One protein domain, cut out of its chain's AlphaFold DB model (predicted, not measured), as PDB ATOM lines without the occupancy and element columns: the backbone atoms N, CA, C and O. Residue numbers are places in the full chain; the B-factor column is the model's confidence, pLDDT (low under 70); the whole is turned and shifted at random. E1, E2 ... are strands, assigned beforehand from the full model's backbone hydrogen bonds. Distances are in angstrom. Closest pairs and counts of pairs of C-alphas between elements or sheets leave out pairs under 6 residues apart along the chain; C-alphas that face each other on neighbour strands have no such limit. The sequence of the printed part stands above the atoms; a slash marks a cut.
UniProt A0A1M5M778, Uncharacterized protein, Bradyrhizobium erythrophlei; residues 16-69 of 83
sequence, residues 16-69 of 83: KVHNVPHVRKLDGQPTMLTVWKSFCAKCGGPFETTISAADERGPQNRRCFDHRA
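What this domain is: This is residues 16 to 69 of the 83 residues of an uncharacterized protein of Bradyrhizobium erythrophlei (UniProt A0A1M5M778). The model is a single strongly twisted three-strand ribbon, a meander, each strand the antiparallel neighbour of the one before, with the long strand E2 in the middle, E1 beside its first part and E3 beside its later part. The two hairpin loops, residues 24 to 29 and 40 to 45, lie at opposite ends of the long axis, and the last stretch, residues 53 to 69, swings out after E3 and folds back toward the loop of residues 40 to 45. The printed part has 54 residues with three named strands, in the order E1, E2, E3 along the chain and across the antiparallel sheet, and no named helix. The class is all strand, though under half of the residues, 25 of the 54, are in named elements. The whole is only just loose, close to compact, with a radius of gyration of the C-alphas of 12.4 A, and elongated, with spans of 36 by 21 by 17 A.

How they stand to each other: E1, residues 16 to 23, is an edge strand and forms a hairpin with E2, residues 30 to 39. The two are antiparallel, with 146 degrees between their directions. The C-alphas of Asn 19 and Thr 34, which face each other, are 4.4 A apart. N 20 and O 33 are within hydrogen-bond range at 2.8 A, as are N 33 and O 20 at 2.8 A. E2 is the inner strand, and it forms a second hairpin with E3, residues 46 to 52, the other edge strand. These two are antiparallel at 154 degrees. The C-alphas of Phe 39 and Pro 46 face each other at 4.3 A. N 36 and O 49 are within hydrogen-bond range at 2.8 A, and N 49 and O 36 at 2.9 A. The C-alphas of the sheet lie up to 5.1 A off its best plane.

Where its parts are: E1 runs from Lys 16, with its C-alpha at (-1.511, 52.545, 31.492), to Val 23 and is 20.2 A long from first to last C-alpha. E2, the longest strand with 10 residues, begins at Pro 30, C-alpha (14.792, 53.913, 19.534), and is 29.1 A long. E3 is 20.5 A long and ends at Ser 52, C-alpha (3.811, 53.138, 20.478).

The domain as a whole: The two C-alphas farthest apart are those of Asp 27 and Cys 43, 36.8 A. The links from E1 to E2 and from E2 to E3 are short, with 6 residues each. Residues 53 to 69 hold no named element, and their C-alphas lie 6 to 15 A from the mean of the C-alphas. The printed part has no cut. Its mean pLDDT is 92.7, and no printed residue is under 70.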
ATOM      1  N   LYS A  16      -2.950  52.419  31.727       95.12
ATOM      2  CA  LYS A  16      -1.511  52.545  31.492       95.12
ATOM      3  C   LYS A  16      -0.775  51.958  32.687       95.12
ATOM      4  O   LYS A  16      -1.084  52.261  33.834       95.12
ATOM      5  N   VAL A  17       0.208  51.111  32.413       95.19
ATOM      6  CA  VAL A  17       1.041  50.506  33.456       95.19
ATOM      7  C   VAL A  17       2.367  51.243  33.548       95.19
ATOM      8  O   VAL A  17       2.723  51.746  34.604       95.19
ATOM      9  N   HIS A  18       3.105  51.289  32.440       95.25
ATOM     10  CA  HIS A  18       4.401  51.952  32.332       95.25
ATOM     11  C   HIS A  18       4.799  52.079  30.856       95.25
ATOM     12  O   HIS A  18       4.165  51.494  29.974       95.25
ATOM     13  N   ASN A  19       5.865  52.833  30.589       96.44
ATOM     14  CA  ASN A  19       6.499  52.882  29.277       96.44
ATOM     15  C   ASN A  19       7.778  52.037  29.286       96.44
ATOM     16  O   ASN A  19       8.513  52.048  30.270       96.44
ATOM     17  N   VAL A  20       8.058  51.344  28.184       96.44
ATOM     18  CA  VAL A  20       9.281  50.557  27.984       96.44
ATOM     19  C   VAL A  20      10.038  51.045  26.746       96.44
ATOM     20  O   VAL A  20       9.403  51.332  25.725       96.44
ATOM     21  N   PRO A  21      11.378  51.143  26.795       96.50
ATOM     22  CA  PRO A  21      12.176  51.425  25.610       96.50
ATOM     23  C   PRO A  21      12.108  50.251  24.626       96.50
ATOM     24  O   PRO A  21      12.089  49.082  25.011       96.50
ATOM     25  N   HIS A  22      12.075  50.563  23.335       94.25
ATOM     26  CA  HIS A  22      12.012  49.592  22.251       94.25
ATOM     27  C   HIS A  22      12.835  50.068  21.057       94.25
ATOM     28  O   HIS A  22      12.847  51.250  20.734       94.25
ATOM     29  N   VAL A  23      13.479  49.141  20.355       93.50
ATOM     30  CA  VAL A  23      14.178  49.436  19.102       93.50
ATOM     31  C   VAL A  23      13.347  48.906  17.945       93.50
ATOM     32  O   VAL A  23      13.086  47.702  17.848       93.50
ATOM     33  N   ARG A  24      12.921  49.804  17.055       89.62
ATOM     34  CA  ARG A  24      12.129  49.439  15.878       89.62
ATOM     35  C   ARG A  24      12.955  48.558  14.944       89.62
ATOM     36  O   ARG A  24      14.026  48.936  14.487       89.62
ATOM     37  N   LYS A  25      12.412  47.394  14.579       88.50
ATOM     38  CA  LYS A  25      13.104  46.416  13.716       88.50
ATOM     39  C   LYS A  25      13.354  46.894  12.279       88.50
ATOM     40  O   LYS A  25      14.194  46.320  11.598       88.50
ATOM     41  N   LEU A  26      12.586  47.872  11.787       86.25
ATOM     42  CA  LEU A  26      12.663  48.322  10.392       86.25
ATOM     43  C   LEU A  26      13.852  49.259  10.138       86.25
ATOM     44  O   LEU A  26      14.494  49.149   9.100       86.25
ATOM     45  N   ASP A  27      14.091  50.189  11.059       90.56
ATOM     46  CA  ASP A  27      15.023  51.316  10.924       90.56
ATOM     47  C   ASP A  27      16.051  51.393  12.064       90.56
ATOM     48  O   ASP A  27      16.939  52.238  12.021       90.56
ATOM     49  N   GLY A  28      15.957  50.523  13.076       91.50
ATOM     50  CA  GLY A  28      16.870  50.503  14.221       91.50
ATOM     51  C   GLY A  28      16.696  51.688  15.174       91.50
ATOM     52  O   GLY A  28      17.492  51.849  16.094       91.50
ATOM     53  N   GLN A  29      15.673  52.520  14.971       90.44
ATOM     54  CA  GLN A  29      15.478  53.731  15.760       90.44
ATOM     55  C   GLN A  29      14.889  53.402  17.140       90.44
ATOM     56  O   GLN A  29      13.960  52.582  17.231       90.44
ATOM     57  N   PRO A  30      15.386  54.040  18.216       93.69
ATOM     58  CA  PRO A  30      14.792  53.913  19.534       93.69
ATOM     59  C   PRO A  30      13.406  54.563  19.555       93.69
ATOM     60  O   PRO A  30      13.142  55.589  18.931       93.69
ATOM     61  N   THR A  31      12.495  53.942  20.286       94.38
ATOM     62  CA  THR A  31      11.139  54.424  20.520       94.38
ATOM     63  C   THR A  31      10.669  53.971  21.898       94.38
ATOM     64  O   THR A  31      11.296  53.125  22.534       94.38
ATOM     65  N   MET A  32       9.555  54.522  22.365       96.12
ATOM     66  CA  MET A  32       8.919  54.104  23.610       96.12
ATOM     67  C   MET A  32       7.620  53.380  23.284       96.12
ATOM     68  O   MET A  32       6.836  53.842  22.452       96.12
ATOM     69  N   LEU A  33       7.374  52.261  23.957       96.38
ATOM     70  CA  LEU A  33       6.083  51.586  23.942       96.38
ATOM     71  C   LEU A  33       5.383  51.820  25.275       96.38
ATOM     72  O   LEU A  33       5.998  51.673  26.326       96.38
ATOM     73  N   THR A  34       4.094  52.128  25.245       97.00
ATOM     74  CA  THR A  34       3.257  52.138  26.444       97.00
ATOM     75  C   THR A  34       2.651  50.756  26.637       97.00
ATOM     76  O   THR A  34       2.024  50.213  25.722       97.00
ATOM     77  N   VAL A  35       2.832  50.195  27.830       96.00
ATOM     78  CA  VAL A  35       2.206  48.948  28.276       96.00
ATOM     79  C   VAL A  35       0.847  49.274  28.881       96.00
ATOM     80  O   VAL A  35       0.744  50.087  29.802       96.00
ATOM     81  N   TRP A  36      -0.192  48.617  28.376       96.19
ATOM     82  CA  TRP A  36      -1.568  48.763  28.834       96.19
ATOM     83  C   TRP A  36      -2.099  47.441  29.366       96.19
ATOM     84  O   TRP A  36      -1.877  46.395  28.755       96.19
ATOM     85  N   LYS A  37      -2.866  47.501  30.453       96.00
ATOM     86  CA  LYS A  37      -3.656  46.388  30.988       96.00
ATOM     87  C   LYS A  37      -5.127  46.564  30.643       96.00
ATOM     88  O   LYS A  37      -5.633  47.685  30.638       96.00
ATOM     89  N   SER A  38      -5.808  45.460  30.358       95.94
ATOM     90  CA  SER A  38      -7.255  45.411  30.133       95.94
ATOM     91  C   SER A  38      -7.796  43.998  30.395       95.94
ATOM     92  O   SER A  38      -7.053  43.106  30.803       95.94
ATOM     93  N   PHE A  39      -9.089  43.790  30.156       95.25
ATOM     94  CA  PHE A  39      -9.784  42.508  30.277       95.25
ATOM     95  C   PHE A  39     -10.318  42.074  28.918       95.25
ATOM     96  O   PHE A  39     -10.837  42.884  28.163       95.25
ATOM     97  N   CYS A  40     -10.203  40.802  28.552       94.69
ATOM     98  CA  CYS A  40     -10.593  40.328  27.232       94.69
ATOM     99  C   CYS A  40     -12.108  40.432  27.033       94.69
ATOM    100  O   CYS A  40     -12.877  39.863  27.798       94.69
ATOM    101  N   ALA A  41     -12.549  41.040  25.929       92.88
ATOM    102  CA  ALA A  41     -13.974  41.153  25.604       92.88
ATOM    103  C   ALA A  41     -14.688  39.804  25.346       92.88
ATOM    104  O   ALA A  41     -15.903  39.791  25.193       92.88
ATOM    105  N   LYS A  42     -13.952  38.685  25.235       93.50
ATOM    106  CA  LYS A  42     -14.515  37.343  24.992       93.50
ATOM    107  C   LYS A  42     -14.566  36.478  26.254       93.50
ATOM    108  O   LYS A  42     -15.581  35.842  26.486       93.50
ATOM    109  N   CYS A  43     -13.491  36.434  27.042       94.25
ATOM    110  CA  CYS A  43     -13.419  35.585  28.239       94.25
ATOM    111  C   CYS A  43     -13.346  36.351  29.562       94.25
ATOM    112  O   CYS A  43     -13.289  35.725  30.611       94.25
ATOM    113  N   GLY A  44     -13.262  37.683  29.538       94.00
ATOM    114  CA  GLY A  44     -13.083  38.506  30.738       94.00
ATOM    115  C   GLY A  44     -11.693  38.416  31.379       94.00
ATOM    116  O   GLY A  44     -11.391  39.210  32.262       94.00
ATOM    117  N   GLY A  45     -10.822  37.505  30.930       94.44
ATOM    118  CA  GLY A  45      -9.482  37.331  31.493       94.44
ATOM    119  C   GLY A  45      -8.583  38.560  31.291       94.44
ATOM    120  O   GLY A  45      -8.705  39.242  30.267       94.44
ATOM    121  N   PRO A  46      -7.672  38.862  32.231       94.38
ATOM    122  CA  PRO A  46      -6.757  39.988  32.101       94.38
ATOM    123  C   PRO A  46      -5.773  39.762  30.947       94.38
ATOM    124  O   PRO A  46      -5.341  38.640  30.689       94.38
ATOM    125  N   PHE A  47      -5.396  40.831  30.255       94.88
ATOM    126  CA  PHE A  47      -4.327  40.790  29.263       94.88
ATOM    127  C   PHE A  47      -3.557  42.107  29.206       94.88
ATOM    128  O   PHE A  47      -4.049  43.161  29.621       94.88
ATOM    129  N   GLU A  48      -2.356  42.028  28.644       95.00
ATOM    130  CA  GLU A  48      -1.509  43.178  28.365       95.00
ATOM    131  C   GLU A  48      -1.388  43.414  26.860       95.00
ATOM    132  O   GLU A  48      -1.374  42.482  26.049       95.00
ATOM    133  N   THR A  49      -1.306  44.682  26.477       93.81
ATOM    134  CA  THR A  49      -1.021  45.086  25.104       93.81
ATOM    135  C   THR A  49      -0.074  46.270  25.096       93.81
ATOM    136  O   THR A  49      -0.170  47.173  25.922       93.81
ATOM    137  N   THR A  50       0.828  46.280  24.124       94.81
ATOM    138  CA  THR A  50       1.808  47.348  23.936       94.81
ATOM    139  C   THR A  50       1.519  48.092  22.646       94.81
ATOM    140  O   THR A  50       1.288  47.463  21.611       94.81
ATOM    141  N   ILE A  51       1.569  49.418  22.691       93.25
ATOM    142  CA  ILE A  51       1.493  50.285  21.509       93.25
ATOM    143  C   ILE A  51       2.606  51.325  21.579       93.25
ATOM    144  O   ILE A  51       3.171  51.542  22.648       93.25
ATOM    145  N   SER A  52       2.913  51.980  20.460       92.56
ATOM    146  CA  SER A  52       3.811  53.138  20.478       92.56
ATOM    147  C   SER A  52       3.275  54.204  21.429       92.56
ATOM    148  O   SER A  52       2.089  54.522  21.383       92.56
ATOM    149  N   ALA A  53       4.140  54.784  22.260       91.56
ATOM    150  CA  ALA A  53       3.769  55.892  23.141       91.56
ATOM    151  C   ALA A  53       3.313  57.136  22.354       91.56
ATOM    152  O   ALA A  53       2.573  57.959  22.882       91.56
ATOM    153  N   ALA A  54       3.727  57.245  21.088       88.88
ATOM    154  CA  ALA A  54       3.298  58.295  20.168       88.88
ATOM    155  C   ALA A  54       1.972  57.981  19.442       88.88
ATOM    156  O   ALA A  54       1.524  58.787  18.633       88.88
ATOM    157  N   ASP A  55       1.361  56.809  19.658       89.56
ATOM    158  CA  ASP A  55       0.091  56.453  19.015       89.56
ATOM    159  C   ASP A  55      -1.103  57.003  19.806       89.56
ATOM    160  O   ASP A  55      -1.558  56.424  20.795       89.56
ATOM    161  N   GLU A  56      -1.644  58.118  19.324       87.81
ATOM    162  CA  GLU A  56      -2.802  58.801  19.909       87.81
ATOM    163  C   GLU A  56      -4.105  57.993  19.793       87.81
ATOM    164  O   GLU A  56      -5.077  58.263  20.498       87.81
ATOM    165  N   ARG A  57      -4.154  56.965  18.934       89.69
ATOM    166  CA  ARG A  57      -5.360  56.136  18.751       89.69
ATOM    167  C   ARG A  57      -5.579  55.156  19.902       89.69
ATOM    168  O   ARG A  57      -6.630  54.499  19.938       89.69
ATOM    169  N   GLY A  58      -4.593  55.014  20.787       89.94
ATOM    170  CA  GLY A  58      -4.633  54.128  21.943       89.94
ATOM    171  C   GLY A  58      -4.644  52.634  21.584       89.94
ATOM    172  O   GLY A  58      -4.433  52.242  20.431       89.94
ATOM    173  N   PRO A  59      -4.871  51.752  22.572       92.06
ATOM    174  CA  PRO A  59      -4.906  50.311  22.353       92.06
ATOM    175  C   PRO A  59      -6.020  49.901  21.390       92.06
ATOM    176  O   PRO A  59      -7.189  50.213  21.607       92.06
ATOM    177  N   GLN A  60      -5.674  49.168  20.326       90.12
ATOM    178  CA  GLN A  60      -6.666  48.703  19.347       90.12
ATOM    179  C   GLN A  60      -7.234  47.318  19.677       90.12
ATOM    180  O   GLN A  60      -8.395  47.030  19.376       90.12
ATOM    181  N   ASN A  61      -6.411  46.445  20.265       90.12
ATOM    182  CA  ASN A  61      -6.768  45.056  20.520       90.12
ATOM    183  C   ASN A  61      -7.632  44.929  21.784       90.12
ATOM    184  O   ASN A  61      -7.238  45.395  22.851       90.12
ATOM    185  N   ARG A  62      -8.783  44.255  21.662       92.81
ATOM    186  CA  ARG A  62      -9.758  44.033  22.750       92.81
ATOM    187  C   ARG A  62      -9.741  42.616  23.342       92.81
ATOM    188  O   ARG A  62     -10.644  42.217  24.079       92.81
ATOM    189  N   ARG A  63      -8.795  41.775  22.919       94.44
ATOM    190  CA  ARG A  63      -8.803  40.340  23.234       94.44
ATOM    191  C   ARG A  63      -7.436  39.858  23.707       94.44
ATOM    192  O   ARG A  63      -6.416  40.333  23.216       94.44
ATOM    193  N   CYS A  64      -7.428  38.900  24.635       93.12
ATOM    194  CA  CYS A  64      -6.203  38.248  25.099       93.12
ATOM    195  C   CYS A  64      -5.521  37.462  23.967       93.12
ATOM    196  O   CYS A  64      -6.076  37.316  22.876       93.12
ATOM    197  N   PHE A  65      -4.321  36.945  24.226       89.25
ATOM    198  CA  PHE A  65      -3.551  36.178  23.246       89.25
ATOM    199  C   PHE A  65      -4.318  34.962  22.692       89.25
ATOM    200  O   PHE A  65      -4.234  34.708  21.495       89.25
ATOM    201  N   ASP A  66      -5.136  34.301  23.513       89.88
ATOM    202  CA  ASP A  66      -5.915  33.116  23.110       89.88
ATOM    203  C   ASP A  66      -7.121  33.454  22.222       89.88
ATOM    204  O   ASP A  66      -7.631  32.618  21.480       89.88
ATOM    205  N   HIS A  67      -7.609  34.693  22.302       91.50
ATOM    206  CA  HIS A  67      -8.840  35.125  21.638       91.50
ATOM    207  C   HIS A  67      -8.629  36.194  20.568       91.50
ATOM    208  O   HIS A  67      -9.572  36.529  19.835       91.50
ATOM    209  N   ARG A  68      -7.430  36.775  20.478       86.69
ATOM    210  CA  ARG A  68      -7.083  37.693  19.396       86.69
ATOM    211  C   ARG A  68      -6.987  36.897  18.100       86.69
ATOM    212  O   ARG A  68      -6.409  35.816  18.063       86.69
ATOM    213  N   ALA A  69      -7.569  37.436  17.035       77.50
ATOM    214  CA  ALA A  69      -7.403  36.835  15.723       77.50
ATOM    215  C   ALA A  69      -5.914  36.892  15.331       77.50
ATOM    216  O   ALA A  69      -5.257  37.899  15.631       77.50
TER     217      ALA A  69